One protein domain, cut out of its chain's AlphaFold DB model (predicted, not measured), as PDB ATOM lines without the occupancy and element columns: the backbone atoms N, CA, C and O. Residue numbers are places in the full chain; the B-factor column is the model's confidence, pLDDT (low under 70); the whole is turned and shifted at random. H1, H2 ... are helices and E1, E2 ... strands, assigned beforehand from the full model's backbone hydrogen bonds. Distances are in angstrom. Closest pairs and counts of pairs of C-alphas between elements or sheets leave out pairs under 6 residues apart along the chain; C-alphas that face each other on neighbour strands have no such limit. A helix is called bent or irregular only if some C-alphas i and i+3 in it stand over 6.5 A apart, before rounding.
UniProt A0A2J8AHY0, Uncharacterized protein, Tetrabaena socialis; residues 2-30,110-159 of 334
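This is residues 2 to 30 and 110 to 159 of the 334 residues of an uncharacterized protein of Tetrabaena socialis (UniProt A0A2J8AHY0). A long two-stranded hairpin, E1 and E2, reaches out along the longest axis, with H1 near its turn. H2 is set off from both, and a long link, residues 127 to 138, leads to it from H1, in a loose arrangement. The printed part has 79 residues, with two named strands and two named helices in the order E1, E2, H1, H2; the sheet, order E1 - E2, is antiparallel and the class is mixed. The whole is loose, with a radius of gyration of the C-alphas of 14.8 A, and elongated, spanning 49 by 26 by 24 A.

E1, residues 5 to 17, begins with C-alpha 5 at (65.136, -92.613, 172.955) and is 37.2 A long. E2, residues 20 to 30, is 30.6 A long. H1, residues 110 to 126, is 24.3 A long. H2, residues 139 to 153, is 22.0 A long and ends with C-alpha 153 at (35.156, -84.948, 174.115). H2 is irregular: C-alphas 140 and 143 are 7.8 A apart.

E1 and E2 form a hairpin, antiparallel at 165 degrees, with N 8 and O 28 at 2.8 A and N 22 and O 14 at 2.7 A, within hydrogen-bond range. The closest C-alphas of E2 and H1, those of Cys 21 and Val 114, are 6.9 A apart. Those of E1 and H1, Gln 13 and Val 114, are 7.8 A apart. H2 is apart from E1, E2 and H1. In H1 every O i to N i+4 pair is within hydrogen-bond range, in H2 9 of 11.

The C-alphas farthest apart, those of Thr 3 and Arg 126, are 48.9 A apart. Residues 31 to 109 are not printed, and C-alphas 30 and 110 are 23.5 A apart across this cut. The link from E1 to E2 is tight and that from H1 to H2 is long. Residues 138 to 143, of which 139 to 143 belong to H2, and residues 149 to 155, of which 149 to 153 belong to H2, stand free. The mean pLDDT of the printed part is 70.7, and 35 residues are under 70, among them residues 2 to 11 and 14 to 25.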
ATOM      1  N   PRO A   2      66.600-100.672 179.140       49.12
ATOM      2  CA  PRO A   2      65.588 -99.632 178.956       49.12
ATOM      3  C   PRO A   2      66.161 -98.215 179.141       49.12
ATOM      4  O   PRO A   2      65.824 -97.520 180.088       49.12
ATOM      5  N   THR A   3      67.013 -97.760 178.225       52.16
ATOM      6  CA  THR A   3      67.431 -96.344 178.124       52.16
ATOM      7  C   THR A   3      67.639 -95.964 176.657       52.16
ATOM      8  O   THR A   3      68.680 -95.466 176.251       52.16
ATOM      9  N   GLY A   4      66.638 -96.240 175.819       66.75
ATOM     10  CA  GLY A   4      66.618 -95.796 174.423       66.75
ATOM     11  C   GLY A   4      65.637 -94.644 174.227       66.75
ATOM     12  O   GLY A   4      64.483 -94.730 174.655       66.75
ATOM     13  N   SER A   5      66.065 -93.573 173.557       68.38
ATOM     14  CA  SER A   5      65.136 -92.613 172.955       68.38
ATOM     15  C   SER A   5      64.298 -93.338 171.904       68.38
ATOM     16  O   SER A   5      64.849 -93.986 171.015       68.38
ATOM     17  N   ARG A   6      62.968 -93.238 171.990       69.25
ATOM     18  CA  ARG A   6      62.064 -93.754 170.960       69.25
ATOM     19  C   ARG A   6      61.590 -92.599 170.094       69.25
ATOM     20  O   ARG A   6      60.950 -91.662 170.573       69.25
ATOM     21  N   THR A   7      61.871 -92.707 168.804       69.62
ATOM     22  CA  THR A   7      61.260 -91.854 167.791       69.62
ATOM     23  C   THR A   7      59.829 -92.322 167.577       69.62
ATOM     24  O   THR A   7      59.592 -93.483 167.247       69.62
ATOM     25  N   ARG A   8      58.864 -91.430 167.797       67.81
ATOM     26  CA  ARG A   8      57.452 -91.660 167.505       67.81
ATOM     27  C   ARG A   8      57.060 -90.797 166.323       67.81
ATOM     28  O   ARG A   8      57.194 -89.573 166.353       67.81
ATOM     29  N   ILE A   9      56.556 -91.458 165.295       67.31
ATOM     30  CA  ILE A   9      55.924 -90.813 164.155       67.31
ATOM     31  C   ILE A   9      54.438 -91.106 164.285       67.31
ATOM     32  O   ILE A   9      54.040 -92.267 164.288       67.31
ATOM     33  N   CYS A  10      53.633 -90.060 164.452       66.56
ATOM     34  CA  CYS A  10      52.184 -90.175 164.431       66.56
ATOM     35  C   CYS A  10      51.659 -89.454 163.194       66.56
ATOM     36  O   CYS A  10      51.885 -88.253 163.013       66.56
ATOM     37  N   THR A  11      50.977 -90.209 162.342       65.31
ATOM     38  CA  THR A  11      50.220 -89.705 161.203       65.31
ATOM     39  C   THR A  11      48.743 -89.875 161.500       65.31
ATOM     40  O   THR A  11      48.274 -90.998 161.652       65.31
ATOM     41  N   LEU A  12      48.011 -88.768 161.568       70.38
ATOM     42  CA  LEU A  12      46.554 -88.781 161.619       70.38
ATOM     43  C   LEU A  12      46.044 -88.237 160.292       70.38
ATOM     44  O   LEU A  12      46.311 -87.086 159.952       70.38
ATOM     45  N   GLN A  13      45.322 -89.051 159.537       70.56
ATOM     46  CA  GLN A  13      44.634 -88.590 158.342       70.56
ATOM     47  C   GLN A  13      43.177 -88.326 158.706       70.56
ATOM     48  O   GLN A  13      42.497 -89.206 159.219       70.56
ATOM     49  N   VAL A  14      42.718 -87.099 158.482       66.81
ATOM     50  CA  VAL A  14      41.327 -86.710 158.711       66.81
ATOM     51  C   VAL A  14      40.693 -86.426 157.355       66.81
ATOM     52  O   VAL A  14      41.136 -85.496 156.677       66.81
ATOM     53  N   PRO A  15      39.690 -87.198 156.927       64.19
ATOM     54  CA  PRO A  15      38.943 -86.919 155.707       64.19
ATOM     55  C   PRO A  15      38.264 -85.552 155.847       64.19
ATOM     56  O   PRO A  15      37.645 -85.250 156.863       64.19
ATOM     57  N   VAL A  16      38.442 -84.692 154.847       63.88
ATOM     58  CA  VAL A  16      37.849 -83.345 154.829       63.88
ATOM     59  C   VAL A  16      36.764 -83.248 153.766       63.88
ATOM     60  O   VAL A  16      35.768 -82.579 153.997       63.88
ATOM     61  N   ARG A  17      36.947 -83.890 152.605       62.09
ATOM     62  CA  ARG A  17      36.006 -83.884 151.467       62.09
ATOM     63  C   ARG A  17      36.266 -85.102 150.553       62.09
ATOM     64  O   ARG A  17      37.271 -85.779 150.786       62.09
ATOM     65  N   PRO A  18      35.453 -85.352 149.504       58.16
ATOM     66  CA  PRO A  18      35.645 -86.470 148.578       58.16
ATOM     67  C   PRO A  18      37.074 -86.635 148.095       58.16
ATOM     68  O   PRO A  18      37.626 -85.735 147.467       58.16
ATOM     69  N   GLY A  19      37.682 -87.770 148.447       58.91
ATOM     70  CA  GLY A  19      39.038 -88.128 148.042       58.91
ATOM     71  C   GLY A  19      40.131 -87.364 148.778       58.91
ATOM     72  O   GLY A  19      41.297 -87.657 148.570       58.91
ATOM     73  N   VAL A  20      39.802 -86.407 149.649       64.00
ATOM     74  CA  VAL A  20      40.759 -85.502 150.293       64.00
ATOM     75  C   VAL A  20      40.818 -85.718 151.787       64.00
ATOM     76  O   VAL A  20      39.881 -85.418 152.524       64.00
ATOM     77  N   CYS A  21      42.000 -86.127 152.235       66.00
ATOM     78  CA  CYS A  21      42.357 -86.202 153.640       66.00
ATOM     79  C   CYS A  21      43.356 -85.094 153.990       66.00
ATOM     80  O   CYS A  21      44.316 -84.841 153.260       66.00
ATOM     81  N   ARG A  22      43.159 -84.447 155.139       66.50
ATOM     82  CA  ARG A  22      44.200 -83.675 155.814       66.50
ATOM     83  C   ARG A  22      45.073 -84.631 156.602       66.50
ATOM     84  O   ARG A  22      44.620 -85.234 157.570       66.50
ATOM     85  N   THR A  23      46.334 -84.724 156.212       66.81
ATOM     86  CA  THR A  23      47.338 -85.475 156.963       66.81
ATOM     87  C   THR A  23      47.992 -84.563 157.991       66.81
ATOM     88  O   THR A  23      48.685 -83.608 157.642       66.81
ATOM     89  N   TYR A  24      47.791 -84.873 159.264       67.06
ATOM     90  CA  TYR A  24      48.528 -84.303 160.378       67.06
ATOM     91  C   TYR A  24      49.725 -85.200 160.668       67.06
ATOM     92  O   TYR A  24      49.575 -86.383 160.968       67.06
ATOM     93  N   PHE A  25      50.921 -84.628 160.567       66.06
ATOM     94  CA  PHE A  25      52.165 -85.306 160.899       66.06
ATOM     95  C   PHE A  25      52.705 -84.719 162.197       66.06
ATOM     96  O   PHE A  25      52.999 -83.526 162.265       66.06
ATOM     97  N   LYS A  26      52.848 -85.550 163.231       72.62
ATOM     98  CA  LYS A  26      53.532 -85.165 164.463       72.62
ATOM     99  C   LYS A  26      54.734 -86.071 164.669       72.62
ATOM    100  O   LYS A  26      54.602 -87.266 164.934       72.62
ATOM    101  N   PHE A  27      55.910 -85.470 164.552       66.75
ATOM    102  CA  PHE A  27      57.172 -86.097 164.907       66.75
ATOM    103  C   PHE A  27      57.490 -85.781 166.366       66.75
ATOM    104  O   PHE A  27      57.476 -84.617 166.763       66.75
ATOM    105  N   GLY A  28      57.765 -86.805 167.165       69.00
ATOM    106  CA  GLY A  28      58.182 -86.641 168.550       69.00
ATOM    107  C   GLY A  28      59.330 -87.579 168.885       69.00
ATOM    108  O   GLY A  28      59.269 -88.770 168.595       69.00
ATOM    109  N   ILE A  29      60.363 -87.054 169.536       72.62
ATOM    110  CA  ILE A  29      61.395 -87.869 170.177       72.62
ATOM    111  C   ILE A  29      61.054 -87.888 171.661       72.62
ATOM    112  O   ILE A  29      61.070 -86.850 172.318       72.62
ATOM    113  N   GLY A  30      60.681 -89.058 172.173       69.88
ATOM    114  CA  GLY A  30      60.327 -89.243 173.576       69.88
ATOM    115  C   GLY A  30      61.245 -90.252 174.250       69.88
ATOM    116  O   GLY A  30      61.773 -91.164 173.607       69.88
ATOM    117  N   ALA A 110      51.208 -93.085 152.495       75.69
ATOM    118  CA  ALA A 110      50.101 -92.140 152.592       75.69
ATOM    119  C   ALA A 110      49.047 -92.353 151.486       75.69
ATOM    120  O   ALA A 110      47.857 -92.226 151.752       75.69
ATOM    121  N   ASP A 111      49.459 -92.691 150.261       78.94
ATOM    122  CA  ASP A 111      48.542 -93.013 149.162       78.94
ATOM    123  C   ASP A 111      47.768 -94.318 149.409       78.94
ATOM    124  O   ASP A 111      46.574 -94.367 149.113       78.94
ATOM    125  N   GLN A 112      48.413 -95.343 149.984       81.25
ATOM    126  CA  GLN A 112      47.748 -96.581 150.417       81.25
ATOM    127  C   GLN A 112      46.676 -96.292 151.470       81.25
ATOM    128  O   GLN A 112      45.526 -96.699 151.291       81.25
ATOM    129  N   ASP A 113      47.033 -95.546 152.517       80.31
ATOM    130  CA  ASP A 113      46.118 -95.187 153.599       80.31
ATOM    131  C   ASP A 113      44.919 -94.396 153.072       80.31
ATOM    132  O   ASP A 113      43.776 -94.721 153.387       80.31
ATOM    133  N   VAL A 114      45.150 -93.401 152.205       77.44
ATOM    134  CA  VAL A 114      44.053 -92.603 151.639       77.44
ATOM    135  C   VAL A 114      43.124 -93.459 150.787       77.44
ATOM    136  O   VAL A 114      41.909 -93.303 150.892       77.44
ATOM    137  N   LEU A 115      43.650 -94.367 149.961       81.44
ATOM    138  CA  LEU A 115      42.804 -95.256 149.162       81.44
ATOM    139  C   LEU A 115      41.950 -96.171 150.036       81.44
ATOM    140  O   LEU A 115      40.768 -96.367 149.744       81.44
ATOM    141  N   MET A 116      42.547 -96.728 151.088       83.56
ATOM    142  CA  MET A 116      41.842 -97.580 152.036       83.56
ATOM    143  C   MET A 116      40.742 -96.790 152.753       83.56
ATOM    144  O   MET A 116      39.585 -97.203 152.703       83.56
ATOM    145  N   MET A 117      41.057 -95.603 153.279       79.31
ATOM    146  CA  MET A 117      40.082 -94.754 153.963       79.31
ATOM    147  C   MET A 117      38.956 -94.265 153.045       79.31
ATOM    148  O   MET A 117      37.798 -94.313 153.444       79.31
ATOM    149  N   CYS A 118      39.254 -93.849 151.807       77.25
ATOM    150  CA  CYS A 118      38.220 -93.395 150.865       77.25
ATOM    151  C   CYS A 118      37.249 -94.524 150.502       77.25
ATOM    152  O   CYS A 118      36.040 -94.312 150.447       77.25
ATOM    153  N   ARG A 119      37.759 -95.740 150.264       80.19
ATOM    154  CA  ARG A 119      36.902 -96.899 149.970       80.19
ATOM    155  C   ARG A 119      36.082 -97.325 151.176       80.19
ATOM    156  O   ARG A 119      34.902 -97.632 151.035       80.19
ATOM    157  N   GLN A 120      36.709 -97.343 152.347       79.81
ATOM    158  CA  GLN A 120      36.040 -97.670 153.594       79.81
ATOM    159  C   GLN A 120      34.913 -96.676 153.886       79.81
ATOM    160  O   GLN A 120      33.809 -97.103 154.203       79.81
ATOM    161  N   GLU A 121      35.151 -95.376 153.715       76.19
ATOM    162  CA  GLU A 121      34.122 -94.346 153.861       76.19
ATOM    163  C   GLU A 121      32.916 -94.612 152.954       76.19
ATOM    164  O   GLU A 121      31.780 -94.604 153.425       76.19
ATOM    165  N   VAL A 122      33.150 -94.861 151.660       73.88
ATOM    166  CA  VAL A 122      32.067 -95.131 150.697       73.88
ATOM    167  C   VAL A 122      31.247 -96.345 151.134       73.88
ATOM    168  O   VAL A 122      30.017 -96.300 151.115       73.88
ATOM    169  N   LEU A 123      31.915 -97.412 151.580       76.94
ATOM    170  CA  LEU A 123      31.251 -98.611 152.085       76.94
ATOM    171  C   LEU A 123      30.427 -98.320 153.345       76.94
ATOM    172  O   LEU A 123      29.269 -98.731 153.415       76.94
ATOM    173  N   MET A 124      30.989 -97.575 154.300       75.62
ATOM    174  CA  MET A 124      30.298 -97.198 155.532       75.62
ATOM    175  C   MET A 124      29.043 -96.375 155.240       75.62
ATOM    176  O   MET A 124      27.972 -96.702 155.743       75.62
ATOM    177  N   ARG A 125      29.134 -95.371 154.358       72.31
ATOM    178  CA  ARG A 125      27.980 -94.560 153.942       72.31
ATOM    179  C   ARG A 125      26.898 -95.402 153.282       72.31
ATOM    180  O   ARG A 125      25.737 -95.310 153.667       72.31
ATOM    181  N   ARG A 126      27.282 -96.253 152.325       74.31
ATOM    182  CA  ARG A 126      26.350 -97.129 151.602       74.31
ATOM    183  C   ARG A 126      25.588 -98.071 152.536       74.31
ATOM    184  O   ARG A 126      24.455 -98.433 152.240       74.31
ATOM    185  N   GLN A 127      26.209 -98.476 153.639       79.00
ATOM    186  CA  GLN A 127      25.623 -99.376 154.633       79.00
ATOM    187  C   GLN A 127      24.972 -98.636 155.814       79.00
ATOM    188  O   GLN A 127      24.444 -99.288 156.710       79.00
ATOM    189  N   GLY A 128      24.995 -97.298 155.836       76.38
ATOM    190  CA  GLY A 128      24.476 -96.505 156.953       76.38
ATOM    191  C   GLY A 128      25.267 -96.671 158.256       76.38
ATOM    192  O   GLY A 128      24.724 -96.421 159.327       76.38
ATOM    193  N   LEU A 129      26.531 -97.096 158.173       76.25
ATOM    194  CA  LEU A 129      27.390 -97.362 159.325       76.25
ATOM    195  C   LEU A 129      28.066 -96.077 159.827       76.25
ATOM    196  O   LEU A 129      28.624 -95.293 159.054       76.25
ATOM    197  N   GLY A 130      28.055 -95.877 161.142       73.50
ATOM    198  CA  GLY A 130      28.759 -94.812 161.851       73.50
ATOM    199  C   GLY A 130      30.153 -95.227 162.333       73.50
ATOM    200  O   GLY A 130      30.575 -96.373 162.196       73.50
ATOM    201  N   ARG A 131      30.892 -94.293 162.955       70.25
ATOM    202  CA  ARG A 131      32.263 -94.538 163.462       70.25
ATOM    203  C   ARG A 131      32.330 -95.717 164.442       70.25
ATOM    204  O   ARG A 131      33.353 -96.392 164.528       70.25
ATOM    205  N   ARG A 132      31.249 -95.946 165.191       69.50
ATOM    206  CA  ARG A 132      31.146 -96.997 166.213       69.50
ATOM    207  C   ARG A 132      30.978 -98.390 165.612       69.50
ATOM    208  O   ARG A 132      31.537 -99.331 166.160       69.50
ATOM    209  N   ASP A 133      30.300 -98.503 164.475       71.19
ATOM    210  CA  ASP A 133      30.031 -99.794 163.825       71.19
ATOM    211  C   ASP A 133      31.290-100.407 163.200       71.19
ATOM    212  O   ASP A 133      31.391-101.617 163.023       71.19
ATOM    213  N   TYR A 134      32.287 -99.569 162.908       66.44
ATOM    214  CA  TYR A 134      33.599-100.000 162.426       66.44
ATOM    215  C   TYR A 134      34.534-100.483 163.553       66.44
ATOM    216  O   TYR A 134      35.591-101.057 163.302       66.44
ATOM    217  N   ASN A 135      34.181-100.231 164.811       66.44
ATOM    218  CA  ASN A 135      35.112-100.295 165.928       66.44
ATOM    219  C   ASN A 135      35.130-101.690 166.584       66.44
ATOM    220  O   ASN A 135      34.688-101.857 167.721       66.44
ATOM    221  N   LEU A 136      35.656-102.697 165.880       61.81
ATOM    222  CA  LEU A 136      35.945-104.022 166.447       61.81
ATOM    223  C   LEU A 136      37.307-104.011 167.148       61.81
ATOM    224  O   LEU A 136      38.272-104.602 166.669       61.81
ATOM    225  N   ASN A 137      37.397-103.301 168.273       65.12
ATOM    226  CA  ASN A 137      38.672-103.153 168.968       65.12
ATOM    227  C   ASN A 137      39.154-104.479 169.550       65.12
ATOM    228  O   ASN A 137      38.571-105.036 170.481       65.12
ATOM    229  N   SER A 138      40.290-104.932 169.042       72.38
ATOM    230  CA  SER A 138      41.161-105.858 169.743       72.38
ATOM    231  C   SER A 138      41.954-105.113 170.828       72.38
ATOM    232  O   SER A 138      41.996-103.881 170.867       72.38
ATOM    233  N   ARG A 139      42.657-105.842 171.707       69.81
ATOM    234  CA  ARG A 139      43.592-105.214 172.664       69.81
ATOM    235  C   ARG A 139      44.670-104.362 171.978       69.81
ATOM    236  O   ARG A 139      45.178-103.438 172.600       69.81
ATOM    237  N   SER A 140      45.012-104.642 170.718       70.38
ATOM    238  CA  SER A 140      45.957-103.828 169.938       70.38
ATOM    239  C   SER A 140      45.402-102.465 169.506       70.38
ATOM    240  O   SER A 140      46.186-101.591 169.143       70.38
ATOM    241  N   ASP A 141      44.090-102.245 169.613       75.31
ATOM    242  CA  ASP A 141      43.406-101.037 169.137       75.31
ATOM    243  C   ASP A 141      43.098-100.031 170.263       75.31
ATOM    244  O   ASP A 141      42.281 -99.119 170.112       75.31
ATOM    245  N   GLU A 142      43.771-100.146 171.412       74.69
ATOM    246  CA  GLU A 142      43.598 -99.232 172.554       74.69
ATOM    247  C   GLU A 142      43.806 -97.756 172.150       74.69
ATOM    248  O   GLU A 142      43.083 -96.859 172.593       74.69
ATOM    249  N   GLY A 143      44.733 -97.501 171.220       72.38
ATOM    250  CA  GLY A 143      44.953 -96.174 170.645       72.38
ATOM    251  C   GLY A 143      43.749 -95.633 169.863       72.38
ATOM    252  O   GLY A 143      43.456 -94.441 169.957       72.38
ATOM    253  N   ILE A 144      43.015 -96.490 169.146       71.38
ATOM    254  CA  ILE A 144      41.803 -96.104 168.405       71.38
ATOM    255  C   ILE A 144      40.694 -95.727 169.390       71.38
ATOM    256  O   ILE A 144      40.046 -94.693 169.225       71.38
ATOM    257  N   SER A 145      40.530 -96.499 170.469       74.19
ATOM    258  CA  SER A 145      39.594 -96.170 171.556       74.19
ATOM    259  C   SER A 145      39.890 -94.805 172.183       74.19
ATOM    260  O   SER A 145      38.978 -94.003 172.389       74.19
ATOM    261  N   ALA A 146      41.167 -94.514 172.450       76.81
ATOM    262  CA  ALA A 146      41.588 -93.232 173.006       76.81
ATOM    263  C   ALA A 146      41.308 -92.058 172.049       76.81
ATOM    264  O   ALA A 146      40.832 -91.010 172.488       76.81
ATOM    265  N   ILE A 147      41.554 -92.237 170.746       75.25
ATOM    266  CA  ILE A 147      41.250 -91.230 169.717       75.25
ATOM    267  C   ILE A 147      39.743 -90.994 169.613       75.25
ATOM    268  O   ILE A 147      39.310 -89.846 169.608       75.25
ATOM    269  N   ASN A 148      38.943 -92.060 169.582       74.31
ATOM    270  CA  ASN A 148      37.486 -91.974 169.537       74.31
ATOM    271  C   ASN A 148      36.938 -91.196 170.741       74.31
ATOM    272  O   ASN A 148      36.178 -90.247 170.570       74.31
ATOM    273  N   ARG A 149      37.419 -91.507 171.951       79.75
ATOM    274  CA  ARG A 149      37.061 -90.756 173.159       79.75
ATOM    275  C   ARG A 149      37.464 -89.284 173.068       79.75
ATOM    276  O   ARG A 149      36.702 -88.419 173.483       79.75
ATOM    277  N   TRP A 150      38.654 -88.988 172.548       79.38
ATOM    278  CA  TRP A 150      39.097 -87.607 172.357       79.38
ATOM    279  C   TRP A 150      38.212 -86.852 171.358       79.38
ATOM    280  O   TRP A 150      37.848 -85.712 171.631       79.38
ATOM    281  N   LEU A 151      37.832 -87.483 170.242       74.12
ATOM    282  CA  LEU A 151      36.920 -86.903 169.254       74.12
ATOM    283  C   LEU A 151      35.556 -86.577 169.875       74.12
ATOM    284  O   LEU A 151      35.036 -85.488 169.646       74.12
ATOM    285  N   ASP A 152      35.025 -87.472 170.709       73.62
ATOM    286  CA  ASP A 152      33.743 -87.263 171.393       73.62
ATOM    287  C   ASP A 152      33.828 -86.100 172.385       73.62
ATOM    288  O   ASP A 152      32.982 -85.208 172.386       73.62
ATOM    289  N   LEU A 153      34.900 -86.052 173.185       73.00
ATOM    290  CA  LEU A 153      35.156 -84.948 174.115       73.00
ATOM    291  C   LEU A 153      35.385 -83.611 173.398       73.00
ATOM    292  O   LEU A 153      35.084 -82.558 173.952       73.00
ATOM    293  N   ALA A 154      35.910 -83.646 172.173       72.44
ATOM    294  CA  ALA A 154      36.094 -82.472 171.331       72.44
ATOM    295  C   ALA A 154      34.819 -82.069 170.559       72.44
ATOM    296  O   ALA A 154      34.859 -81.100 169.803       72.44
ATOM    297  N   GLY A 155      33.700 -82.780 170.749       71.62
ATOM    298  CA  GLY A 155      32.410 -82.462 170.135       71.62
ATOM    299  C   GLY A 155      32.309 -82.821 168.652       71.62
ATOM    300  O   GLY A 155      31.462 -82.266 167.951       71.62
ATOM    301  N   TYR A 156      33.160 -83.721 168.149       64.31
ATOM    302  CA  TYR A 156      32.992 -84.239 166.792       64.31
ATOM    303  C   TYR A 156      31.762 -85.155 166.730       64.31
ATOM    304  O   TYR A 156      31.533 -85.933 167.658       64.31
ATOM    305  N   PRO A 157      30.974 -85.105 165.643       66.88
ATOM    306  CA  PRO A 157      29.807 -85.964 165.509       66.88
ATOM    307  C   PRO A 157      30.207 -87.449 165.476       66.88
ATOM    308  O   PRO A 157      31.221 -87.818 164.878       66.88
ATOM    309  N   ASP A 158      29.361 -88.313 166.052       62.03
ATOM    310  CA  ASP A 158      29.505 -89.786 166.011       62.03
ATOM    311  C   ASP A 158      29.576 -90.330 164.576       62.03
ATOM    312  O   ASP A 158      30.138 -91.396 164.303       62.03
ATOM    313  N   SER A 159      29.007 -89.570 163.645       57.47
ATOM    314  CA  SER A 159      29.089 -89.829 162.227       57.47
ATOM    315  C   SER A 159      29.898 -88.736 161.537       57.47
ATOM    316  O   SER A 159      29.390 -87.660 161.236       57.47
TER     317      SER A 159